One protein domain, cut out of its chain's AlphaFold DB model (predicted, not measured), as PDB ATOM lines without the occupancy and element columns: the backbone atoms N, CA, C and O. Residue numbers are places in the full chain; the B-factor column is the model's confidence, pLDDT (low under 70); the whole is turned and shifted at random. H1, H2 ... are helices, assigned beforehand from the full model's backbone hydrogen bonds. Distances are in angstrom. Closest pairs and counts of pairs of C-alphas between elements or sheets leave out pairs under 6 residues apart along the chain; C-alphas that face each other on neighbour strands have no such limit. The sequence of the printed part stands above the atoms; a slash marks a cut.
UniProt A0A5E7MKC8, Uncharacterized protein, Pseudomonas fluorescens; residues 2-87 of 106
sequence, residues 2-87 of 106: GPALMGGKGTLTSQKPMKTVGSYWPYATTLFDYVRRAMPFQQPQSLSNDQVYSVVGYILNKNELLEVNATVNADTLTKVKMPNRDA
ATOM      1  N   GLY A   2      32.510  53.191  -7.727       82.94
ATOM      2  CA  GLY A   2      31.555  52.140  -7.336       82.94
ATOM      3  C   GLY A   2      31.254  52.121  -5.829       82.94
ATOM      4  O   GLY A   2      31.926  52.825  -5.072       82.94
ATOM      5  N   PRO A   3      30.263  51.328  -5.382       92.25
ATOM      6  CA  PRO A   3      29.963  51.163  -3.961       92.25
ATOM      7  C   PRO A   3      31.118  50.480  -3.212       92.25
ATOM      8  O   PRO A   3      31.822  49.634  -3.762       92.25
ATOM      9  N   ALA A   4      31.292  50.822  -1.933       94.50
ATOM     10  CA  ALA A   4      32.275  50.175  -1.069       94.50
ATOM     11  C   ALA A   4      31.818  48.758  -0.681       94.50
ATOM     12  O   ALA A   4      30.723  48.567  -0.152       94.50
ATOM     13  N   LEU A   5      32.680  47.763  -0.907       95.19
ATOM     14  CA  LEU A   5      32.402  46.353  -0.588       95.19
ATOM     15  C   LEU A   5      32.976  45.908   0.767       95.19
ATOM     16  O   LEU A   5      32.653  44.824   1.247       95.19
ATOM     17  N   MET A   6      33.815  46.736   1.390       94.81
ATOM     18  CA  MET A   6      34.511  46.440   2.644       94.81
ATOM     19  C   MET A   6      34.630  47.684   3.527       94.81
ATOM     20  O   MET A   6      34.516  48.810   3.040       94.81
ATOM     21  N   GLY A   7      34.865  47.471   4.823       93.94
ATOM     22  CA  GLY A   7      34.933  48.529   5.836       93.94
ATOM     23  C   GLY A   7      33.582  48.810   6.502       93.94
ATOM     24  O   GLY A   7      32.595  48.127   6.244       93.94
ATOM     25  N   GLY A   8      33.529  49.796   7.398       94.44
ATOM     26  CA  GLY A   8      32.285  50.190   8.076       94.44
ATOM     27  C   GLY A   8      31.880  49.337   9.285       94.44
ATOM     28  O   GLY A   8      30.816  49.566   9.866       94.44
ATOM     29  N   LYS A   9      32.721  48.386   9.711       92.81
ATOM     30  CA  LYS A   9      32.507  47.602  10.938       92.81
ATOM     31  C   LYS A   9      32.393  48.548  12.141       92.81
ATOM     32  O   LYS A   9      33.218  49.440  12.306       92.81
ATOM     33  N   GLY A  10      31.334  48.393  12.934       93.12
ATOM     34  CA  GLY A  10      31.057  49.252  14.094       93.12
ATOM     35  C   GLY A  10      30.481  50.637  13.772       93.12
ATOM     36  O   GLY A  10      30.183  51.392  14.688       93.12
ATOM     37  N   THR A  11      30.266  50.985  12.497       96.06
ATOM     38  CA  THR A  11      29.749  52.317  12.125       96.06
ATOM     39  C   THR A  11      28.222  52.407  12.092       96.06
ATOM     40  O   THR A  11      27.695  53.500  11.899       96.06
ATOM     41  N   LEU A  12      27.496  51.296  12.281       95.25
ATOM     42  CA  LEU A  12      26.039  51.230  12.079       95.25
ATOM     43  C   LEU A  12      25.230  52.180  12.978       95.25
ATOM     44  O   LEU A  12      24.151  52.601  12.575       95.25
ATOM     45  N   THR A  13      25.750  52.537  14.152       95.81
ATOM     46  CA  THR A  13      25.125  53.476  15.102       95.81
ATOM     47  C   THR A  13      25.630  54.915  14.958       95.81
ATOM     48  O   THR A  13      25.170  55.809  15.664       95.81
ATOM     49  N   SER A  14      26.594  55.160  14.066       95.75
ATOM     50  CA  SER A  14      27.134  56.500  13.832       95.75
ATOM     51  C   SER A  14      26.167  57.375  13.026       95.75
ATOM     52  O   SER A  14      25.259  56.883  12.362       95.75
ATOM     53  N   GLN A  15      26.418  58.688  13.016       96.38
ATOM     54  CA  GLN A  15      25.663  59.653  12.200       96.38
ATOM     55  C   GLN A  15      25.750  59.372  10.689       96.38
ATOM     56  O   GLN A  15      24.868  59.760   9.927       96.38
ATOM     57  N   LYS A  16      26.829  58.719  10.236       95.31
ATOM     58  CA  LYS A  16      27.066  58.379   8.827       95.31
ATOM     59  C   LYS A  16      27.499  56.913   8.719       95.31
ATOM     60  O   LYS A  16      28.686  56.645   8.527       95.31
ATOM     61  N   PRO A  17      26.561  55.960   8.856       96.19
ATOM     62  CA  PRO A  17      26.893  54.546   8.849       96.19
ATOM     63  C   PRO A  17      27.394  54.109   7.471       96.19
ATOM     64  O   PRO A  17      26.764  54.374   6.447       96.19
ATOM     65  N   MET A  18      28.511  53.386   7.447       96.44
ATOM     66  CA  MET A  18      29.049  52.778   6.236       96.44
ATOM     67  C   MET A  18      28.530  51.348   6.118       96.44
ATOM     68  O   MET A  18      29.059  50.434   6.747       96.44
ATOM     69  N   LYS A  19      27.487  51.160   5.307       96.56
ATOM     70  CA  LYS A  19      26.865  49.854   5.067       96.56
ATOM     71  C   LYS A  19      27.547  49.150   3.897       96.56
ATOM     72  O   LYS A  19      27.422  49.566   2.750       96.56
ATOM     73  N   THR A  20      28.248  48.073   4.203       97.06
ATOM     74  CA  THR A  20      29.026  47.252   3.266       97.06
ATOM     75  C   THR A  20      28.663  45.779   3.454       97.06
ATOM     76  O   THR A  20      27.856  45.433   4.324       97.06
ATOM     77  N   VAL A  21      29.278  44.899   2.662       97.12
ATOM     78  CA  VAL A  21      29.074  43.449   2.771       97.12
ATOM     79  C   VAL A  21      29.407  42.949   4.180       97.12
ATOM     80  O   VAL A  21      28.566  42.322   4.813       97.12
ATOM     81  N   GLY A  22      30.597  43.251   4.707       95.88
ATOM     82  CA  GLY A  22      31.012  42.746   6.022       95.88
ATOM     83  C   GLY A  22      30.378  43.459   7.214       95.88
ATOM     84  O   GLY A  22      30.334  42.891   8.301       95.88
ATOM     85  N   SER A  23      29.884  44.689   7.041       97.00
ATOM     86  CA  SER A  23      29.303  45.463   8.149       97.00
ATOM     87  C   SER A  23      27.794  45.304   8.288       97.00
ATOM     88  O   SER A  23      27.301  45.377   9.407       97.00
ATOM     89  N   TYR A  24      27.059  45.108   7.189       97.56
ATOM     90  CA  TYR A  24      25.597  45.201   7.201       97.56
ATOM     91  C   TYR A  24      24.885  43.948   6.693       97.56
ATOM     92  O   TYR A  24      23.801  43.644   7.179       97.56
ATOM     93  N   TRP A  25      25.441  43.217   5.725       97.81
ATOM     94  CA  TRP A  25      24.697  42.126   5.087       97.81
ATOM     95  C   TRP A  25      24.548  40.916   6.031       97.81
ATOM     96  O   TRP A  25      25.533  40.507   6.649       97.81
ATOM     97  N   PRO A  26      23.351  40.303   6.132       97.50
ATOM     98  CA  PRO A  26      23.117  39.187   7.051       97.50
ATOM     99  C   PRO A  26      23.536  37.816   6.499       97.50
ATOM    100  O   PRO A  26      23.808  36.901   7.277       97.50
ATOM    101  N   TYR A  27      23.620  37.643   5.175       97.75
ATOM    102  CA  TYR A  27      23.903  36.344   4.551       97.75
ATOM    103  C   TYR A  27      24.957  36.441   3.444       97.75
ATOM    104  O   TYR A  27      24.853  37.271   2.540       97.75
ATOM    105  N   ALA A  28      25.930  35.525   3.465       97.31
ATOM    106  CA  ALA A  28      26.910  35.366   2.389       97.31
ATOM    107  C   ALA A  28      26.276  34.809   1.097       97.31
ATOM    108  O   ALA A  28      26.741  35.089  -0.006       97.31
ATOM    109  N   THR A  29      25.174  34.065   1.210       97.25
ATOM    110  CA  THR A  29      24.421  33.545   0.059       97.25
ATOM    111  C   THR A  29      23.782  34.657  -0.768       97.25
ATOM    112  O   THR A  29      23.766  34.566  -1.992       97.25
ATOM    113  N   THR A  30      23.332  35.747  -0.134       97.19
ATOM    114  CA  THR A  30      22.824  36.930  -0.848       97.19
ATOM    115  C   THR A  30      23.922  37.592  -1.676       97.19
ATOM    116  O   THR A  30      23.660  38.031  -2.791       97.19
ATOM    117  N   LEU A  31      25.162  37.631  -1.170       97.38
ATOM    118  CA  LEU A  31      26.306  38.128  -1.937       97.38
ATOM    119  C   LEU A  31      26.544  37.271  -3.184       97.38
ATOM    120  O   LEU A  31      26.686  37.821  -4.271       97.38
ATOM    121  N   PHE A  32      26.543  35.943  -3.042       97.81
ATOM    122  CA  PHE A  32      26.676  35.035  -4.183       97.81
ATOM    123  C   PHE A  32      25.568  35.238  -5.217       97.81
ATOM    124  O   PHE A  32      25.859  35.388  -6.404       97.81
ATOM    125  N   ASP A  33      24.310  35.288  -4.773       97.75
ATOM    126  CA  ASP A  33      23.163  35.462  -5.663       97.75
ATOM    127  C   ASP A  33      23.245  36.784  -6.436       97.75
ATOM    128  O   ASP A  33      23.085  36.819  -7.657       97.75
ATOM    129  N   TYR A  34      23.585  37.866  -5.732       97.62
ATOM    130  CA  TYR A  34      23.731  39.187  -6.326       97.62
ATOM    131  C   TYR A  34      24.891  39.249  -7.325       97.62
ATOM    132  O   TYR A  34      24.712  39.745  -8.437       97.62
ATOM    133  N   VAL A  35      26.061  38.704  -6.973       97.56
ATOM    134  CA  VAL A  35      27.216  38.672  -7.883       97.56
ATOM    135  C   VAL A  35      26.886  37.862  -9.137       97.56
ATOM    136  O   VAL A  35      27.149  38.324 -10.241       97.56
ATOM    137  N   ARG A  36      26.248  36.697  -8.991       97.62
ATOM    138  CA  ARG A  36      25.879  35.840 -10.124       97.62
ATOM    139  C   ARG A  36      24.871  36.499 -11.066       97.62
ATOM    140  O   ARG A  36      24.992  36.363 -12.280       97.62
ATOM    141  N   ARG A  37      23.842  37.151 -10.520       97.81
ATOM    142  CA  ARG A  37      22.708  37.653 -11.313       97.81
ATOM    143  C   ARG A  37      22.907  39.066 -11.844       97.81
ATOM    144  O   ARG A  37      22.370  39.379 -12.901       97.81
ATOM    145  N   ALA A  38      23.638  39.908 -11.118       97.56
ATOM    146  CA  ALA A  38      23.684  41.346 -11.372       97.56
ATOM    147  C   ALA A  38      25.097  41.907 -11.582       97.56
ATOM    148  O   ALA A  38      25.225  43.087 -11.910       97.56
ATOM    149  N   MET A  39      26.153  41.101 -11.410       97.25
ATOM    150  CA  MET A  39      27.534  41.533 -11.629       97.25
ATOM    151  C   MET A  39      28.232  40.727 -12.739       97.25
ATOM    152  O   MET A  39      27.878  39.572 -12.978       97.25
ATOM    153  N   PRO A  40      29.254  41.314 -13.393       96.38
ATOM    154  CA  PRO A  40      29.619  42.735 -13.377       96.38
ATOM    155  C   PRO A  40      28.499  43.635 -13.914       96.38
ATOM    156  O   PRO A  40      27.729  43.222 -14.772       96.38
ATOM    157  N   PHE A  41      28.424  44.881 -13.439       95.06
ATOM    158  CA  PHE A  41      27.310  45.794 -13.744       95.06
ATOM    159  C   PHE A  41      27.047  45.990 -15.248       95.06
ATOM    160  O   PHE A  41      25.903  46.098 -15.672       95.06
ATOM    161  N   GLN A  42      28.105  46.021 -16.063       96.50
ATOM    162  CA  GLN A  42      27.993  46.196 -17.514       96.50
ATOM    163  C   GLN A  42      27.697  44.888 -18.267       96.50
ATOM    164  O   GLN A  42      27.340  44.935 -19.440       96.50
ATOM    165  N   GLN A  43      27.880  43.732 -17.623       96.62
ATOM    166  CA  GLN A  43      27.769  42.401 -18.228       96.62
ATOM    167  C   GLN A  43      27.255  41.380 -17.195       96.62
ATOM    168  O   GLN A  43      27.998  40.480 -16.792       96.62
ATOM    169  N   PRO A  44      26.007  41.512 -16.713       96.88
ATOM    170  CA  PRO A  44      25.452  40.581 -15.737       96.88
ATOM    171  C   PRO A  44      25.424  39.152 -16.298       96.88
ATOM    172  O   PRO A  44      25.257  38.958 -17.500       96.88
ATOM    173  N   GLN A  45      25.571  38.153 -15.423       96.56
ATOM    174  CA  GLN A  45      25.580  36.723 -15.778       96.56
ATOM    175  C   GLN A  45      26.717  36.282 -16.722       96.56
ATOM    176  O   GLN A  45      26.674  35.182 -17.266       96.56
ATOM    177  N   SER A  46      27.754  37.104 -16.903       97.38
ATOM    178  CA  SER A  46      28.927  36.745 -17.719       97.38
ATOM    179  C   SER A  46      29.923  35.823 -17.005       97.38
ATOM    180  O   SER A  46      30.773  35.218 -17.656       97.38
ATOM    181  N   LEU A  47      29.833  35.705 -15.676       97.56
ATOM    182  CA  LEU A  47      30.737  34.891 -14.864       97.56
ATOM    183  C   LEU A  47      30.272  33.434 -14.772       97.56
ATOM    184  O   LEU A  47      29.091  33.155 -14.563       97.56
ATOM    185  N   SER A  48      31.225  32.503 -14.827       97.81
ATOM    186  CA  SER A  48      30.990  31.097 -14.491       97.81
ATOM    187  C   SER A  48      30.763  30.910 -12.984       97.81
ATOM    188  O   SER A  48      31.129  31.761 -12.171       97.81
ATOM    189  N   ASN A  49      30.199  29.767 -12.580       96.56
ATOM    190  CA  ASN A  49      29.970  29.468 -11.158       96.56
ATOM    191  C   ASN A  49      31.263  29.552 -10.327       96.56
ATOM    192  O   ASN A  49      31.255  30.142  -9.248       96.56
ATOM    193  N   ASP A  50      32.370  29.020 -10.847       97.12
ATOM    194  CA  ASP A  50      33.666  29.028 -10.159       97.12
ATOM    195  C   ASP A  50      34.220  30.446 -10.015       97.12
ATOM    196  O   ASP A  50      34.754  30.812  -8.964       97.12
ATOM    197  N   GLN A  51      34.035  31.285 -11.039       97.88
ATOM    198  CA  GLN A  51      34.393  32.699 -10.972       97.88
ATOM    199  C   GLN A  51      33.553  33.429  -9.921       97.88
ATOM    200  O   GLN A  51      34.107  34.196  -9.134       97.88
ATOM    201  N   VAL A  52      32.244  33.160  -9.845       98.12
ATOM    202  CA  VAL A  52      31.378  33.745  -8.811       98.12
ATOM    203  C   VAL A  52      31.852  33.332  -7.417       98.12
ATOM    204  O   VAL A  52      32.054  34.206  -6.576       98.12
ATOM    205  N   TYR A  53      32.080  32.040  -7.161       97.94
ATOM    206  CA  TYR A  53      32.583  31.580  -5.860       97.94
ATOM    207  C   TYR A  53      33.936  32.203  -5.505       97.94
ATOM    208  O   TYR A  53      34.133  32.611  -4.360       97.94
ATOM    209  N   SER A  54      34.829  32.353  -6.484       97.06
ATOM    210  CA  SER A  54      36.138  32.987  -6.290       97.06
ATOM    211  C   SER A  54      36.009  34.467  -5.913       97.06
ATOM    212  O   SER A  54      36.626  34.918  -4.947       97.06
ATOM    213  N   VAL A  55      35.164  35.230  -6.619       96.69
ATOM    214  CA  VAL A  55      34.910  36.647  -6.303       96.69
ATOM    215  C   VAL A  55      34.258  36.797  -4.928       96.69
ATOM    216  O   VAL A  55      34.658  37.655  -4.142       96.69
ATOM    217  N   VAL A  56      33.278  35.950  -4.610       97.69
ATOM    218  CA  VAL A  56      32.611  35.932  -3.301       97.69
ATOM    219  C   VAL A  56      33.619  35.641  -2.190       97.69
ATOM    220  O   VAL A  56      33.677  36.392  -1.217       97.69
ATOM    221  N   GLY A  57      34.451  34.609  -2.346       97.56
ATOM    222  CA  GLY A  57      35.494  34.266  -1.380       97.56
ATOM    223  C   GLY A  57      36.491  35.398  -1.168       97.56
ATOM    224  O   GLY A  57      36.806  35.729  -0.027       97.56
ATOM    225  N   TYR A  58      36.900  36.072  -2.245       96.88
ATOM    226  CA  TYR A  58      37.765  37.244  -2.160       96.88
ATOM    227  C   TYR A  58      37.127  38.390  -1.359       96.88
ATOM    228  O   TYR A  58      37.762  38.951  -0.465       96.88
ATOM    229  N   ILE A  59      35.860  38.725  -1.623       97.06
ATOM    230  CA  ILE A  59      35.144  39.780  -0.887       97.06
ATOM    231  C   ILE A  59      35.006  39.414   0.597       97.06
ATOM    232  O   ILE A  59      35.198  40.272   1.462       97.06
ATOM    233  N   LEU A  60      34.690  38.156   0.906       97.50
ATOM    234  CA  LEU A  60      34.567  37.676   2.284       97.50
ATOM    235  C   LEU A  60      35.915  37.712   3.018       97.50
ATOM    236  O   LEU A  60      35.974  38.192   4.148       97.50
ATOM    237  N   ASN A  61      37.007  37.304   2.364       97.06
ATOM    238  CA  ASN A  61      38.357  37.413   2.916       97.06
ATOM    239  C   ASN A  61      38.748  38.873   3.195       97.06
ATOM    240  O   ASN A  61      39.241  39.182   4.276       97.06
ATOM    241  N   LYS A  62      38.456  39.798   2.272       96.44
ATOM    242  CA  LYS A  62      38.702  41.238   2.474       96.44
ATOM    243  C   LYS A  62      37.873  41.863   3.594       96.44
ATOM    244  O   LYS A  62      38.217  42.942   4.063       96.44
ATOM    245  N   ASN A  63      36.807  41.197   4.024       96.31
ATOM    246  CA  ASN A  63      36.024  41.572   5.197       96.31
ATOM    247  C   ASN A  63      36.419  40.778   6.458       96.31
ATOM    248  O   ASN A  63      35.691  40.836   7.446       96.31
ATOM    249  N   GLU A  64      37.547  40.056   6.433       95.56
ATOM    250  CA  GLU A  64      38.064  39.247   7.550       95.56
ATOM    251  C   GLU A  64      37.100  38.122   7.978       95.56
ATOM    252  O   GLU A  64      37.085  37.705   9.134       95.56
ATOM    253  N   LEU A  65      36.263  37.636   7.051       95.50
ATOM    254  CA  LEU A  65      35.275  36.577   7.309       95.50
ATOM    255  C   LEU A  65      35.754  35.188   6.892       95.50
ATOM    256  O   LEU A  65      35.156  34.194   7.291       95.50
ATOM    257  N   LEU A  66      36.799  35.124   6.068       95.81
ATOM    258  CA  LEU A  66      37.419  33.891   5.600       95.81
ATOM    259  C   LEU A  66      38.937  34.046   5.580       95.81
ATOM    260  O   LEU A  66      39.458  35.117   5.264       95.81
ATOM    261  N   GLU A  67      39.646  32.957   5.857       94.75
ATOM    262  CA  GLU A  67      41.093  32.884   5.673       94.75
ATOM    263  C   GLU A  67      41.474  32.964   4.188       94.75
ATOM    264  O   GLU A  67      40.677  32.647   3.305       94.75
ATOM    265  N   VAL A  68      42.717  33.361   3.905       91.94
ATOM    266  CA  VAL A  68      43.219  33.537   2.530       91.94
ATOM    267  C   VAL A  68      43.188  32.244   1.704       91.94
ATOM    268  O   VAL A  68      42.974  32.296   0.498       91.94
ATOM    269  N   ASN A  69      43.342  31.090   2.358       92.06
ATOM    270  CA  ASN A  69      43.372  29.775   1.711       92.06
ATOM    271  C   ASN A  69      42.030  29.030   1.802       92.06
ATOM    272  O   ASN A  69      41.955  27.849   1.468       92.06
ATOM    273  N   ALA A  70      40.968  29.686   2.281       94.00
ATOM    274  CA  ALA A  70      39.670  29.046   2.442       94.00
ATOM    275  C   ALA A  70      39.021  28.745   1.080       94.00
ATOM    276  O   ALA A  70      38.895  29.618   0.221       94.00
ATOM    277  N   THR A  71      38.547  27.512   0.896       94.00
ATOM    278  CA  THR A  71      37.781  27.124  -0.296       94.00
ATOM    279  C   THR A  71      36.304  27.482  -0.132       94.00
ATOM    280  O   THR A  71      35.640  27.040   0.811       94.00
ATOM    281  N   VAL A  72      35.762  28.243  -1.085       96.19
ATOM    282  CA  VAL A  72      34.342  28.618  -1.117       96.19
ATOM    283  C   VAL A  72      33.604  27.795  -2.167       96.19
ATOM    284  O   VAL A  72      33.974  27.793  -3.335       96.19
ATOM    285  N   ASN A  73      32.549  27.105  -1.742       96.12
ATOM    286  CA  ASN A  73      31.643  26.333  -2.587       96.12
ATOM    287  C   ASN A  73      30.222  26.352  -1.991       96.12
ATOM    288  O   ASN A  73      29.969  27.046  -1.004       96.12
ATOM    289  N   ALA A  74      29.293  25.598  -2.583       95.12
ATOM    290  CA  ALA A  74      27.900  25.540  -2.133       95.12
ATOM    291  C   ALA A  74      27.761  25.136  -0.649       95.12
ATOM    292  O   ALA A  74      26.955  25.718   0.081       95.12
ATOM    293  N   ASP A  75      28.588  24.198  -0.186       95.62
ATOM    294  CA  ASP A  75      28.523  23.657   1.174       95.62
ATOM    295  C   ASP A  75      29.224  24.553   2.195       95.62
ATOM    296  O   ASP A  75      28.787  24.658   3.341       95.62
ATOM    297  N   THR A  76      30.335  25.190   1.818       96.12
ATOM    298  CA  THR A  76      31.098  26.045   2.736       96.12
ATOM    299  C   THR A  76      30.499  27.441   2.844       96.12
ATOM    300  O   THR A  76      30.484  28.006   3.935       96.12
ATOM    301  N   LEU A  77      29.919  27.980   1.766       96.25
ATOM    302  CA  LEU A  77      29.331  29.323   1.759       96.25
ATOM    303  C   LEU A  77      28.140  29.447   2.721       96.25
ATOM    304  O   LEU A  77      27.990  30.465   3.395       96.25
ATOM    305  N   THR A  78      27.302  28.413   2.816       95.12
ATOM    306  CA  THR A  78      26.131  28.401   3.713       95.12
ATOM    307  C   THR A  78      26.514  28.394   5.195       95.12
ATOM    308  O   THR A  78      25.731  28.847   6.031       95.12
ATOM    309  N   LYS A  79      27.734  27.946   5.517       95.81
ATOM    310  CA  LYS A  79      28.287  27.902   6.878       95.81
ATOM    311  C   LYS A  79      28.879  29.240   7.330       95.81
ATOM    312  O   LYS A  79      29.153  29.411   8.515       95.81
ATOM    313  N   VAL A  80      29.060  30.202   6.422       96.56
ATOM    314  CA  VAL A  80      29.599  31.527   6.761       96.56
ATOM    315  C   VAL A  80      28.560  32.326   7.554       96.56
ATOM    316  O   VAL A  80      27.526  32.741   7.021       96.56
ATOM    317  N   LYS A  81      28.840  32.580   8.840       96.44
ATOM    318  CA  LYS A  81      28.032  33.474   9.682       96.44
ATOM    319  C   LYS A  81      28.510  34.919   9.512       96.44
ATOM    320  O   LYS A  81      29.596  35.272   9.959       96.44
ATOM    321  N   MET A  82      27.688  35.760   8.880       97.06
ATOM    322  CA  MET A  82      27.984  37.190   8.731       97.06
ATOM    323  C   MET A  82      27.857  37.928  10.078       97.06
ATOM    324  O   MET A  82      27.008  37.550  10.888       97.06
ATOM    325  N   PRO A  83      28.613  39.017  10.317       96.88
ATOM    326  CA  PRO A  83      28.588  39.724  11.601       96.88
ATOM    327  C   PRO A  83      27.221  40.311  11.966       96.88
ATOM    328  O   PRO A  83      26.858  40.338  13.136       96.88
ATOM    329  N   ASN A  84      26.447  40.747  10.968       96.94
ATOM    330  CA  ASN A  84      25.145  41.390  11.159       96.94
ATOM    331  C   ASN A  84      23.960  40.415  10.987       96.94
ATOM    332  O   ASN A  84      22.854  40.836  10.656       96.94
ATOM    333  N   ARG A  85      24.193  39.101  11.153       96.38
ATOM    334  CA  ARG A  85      23.199  38.034  10.917       96.38
ATOM    335  C   ARG A  85      21.906  38.231  11.709       96.38
ATOM    336  O   ARG A  85      20.830  38.042  11.154       96.38
ATOM    337  N   ASP A  86      22.043  38.615  12.972       96.25
ATOM    338  CA  ASP A  86      20.966  38.598  13.967       96.25
ATOM    339  C   ASP A  86      20.386  40.010  14.229       96.25
ATOM    340  O   ASP A  86      19.586  40.203  15.137       96.25
ATOM    341  N   ALA A  87      20.790  41.014  13.442       95.00
ATOM    342  CA  ALA A  87      20.428  42.422  13.648       95.00
ATOM    343  C   ALA A  87      19.234  42.902  12.800       95.00
ATOM    344  O   ALA A  87      18.926  44.094  12.778       95.00
TER     345      ALA A  87
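AT A GLANCE: This is residues 2 to 87 of the 106 residues of an uncharacterized protein of Pseudomonas fluorescens (UniProt A0A5E7MKC8). There is little regular structure: two helices, H3 and H2, cross steeply and pack on each other amid loops, with short H1 and H4 nearby and a long unnamed stretch, residues 2 to 20. The printed part has 86 residues with four named helices, H1 to H4 along the chain, holding 33 residues, and no named strand; the class is all helix. It is compact, with a radius of gyration of the C-alphas of 13.0 A and spans of 39 by 29 by 21 A.

HOW THE PARTS SIT: H3, residues 49 to 62, touches H2, residues 28 to 38, at a steep tilt of 52 degrees, opposite ways; their closest C-alphas, of Arg 36 and Val 52, are 6.0 A apart. With residues 59 to 60 alone, H3 only just touches H1, residues 21 to 24, with 3 pairs of C-alphas within 8 A, the closest those of Gly 22 and Leu 60, 7.2 A. H4, residues 74 to 77, is near H3, and close to but not clearly touching H2. Every O i to N i+4 pair in H2 and H3 is within hydrogen-bond range.

IN THESE COORDINATES: H3 measures 20.0 A and H2 15.3 A from first to last C-alpha. H1 begins at C-alpha 21 (29.074, 43.449, 2.771); H4 ends at C-alpha 77 (29.331, 29.323, 1.759).

THE WHOLE: The C-alphas farthest apart, of Gln 15 and Ser 48, are 39.4 A apart. The printed part has no cut, the link H3 to H4 is long, and no printed residue is under pLDDT 70.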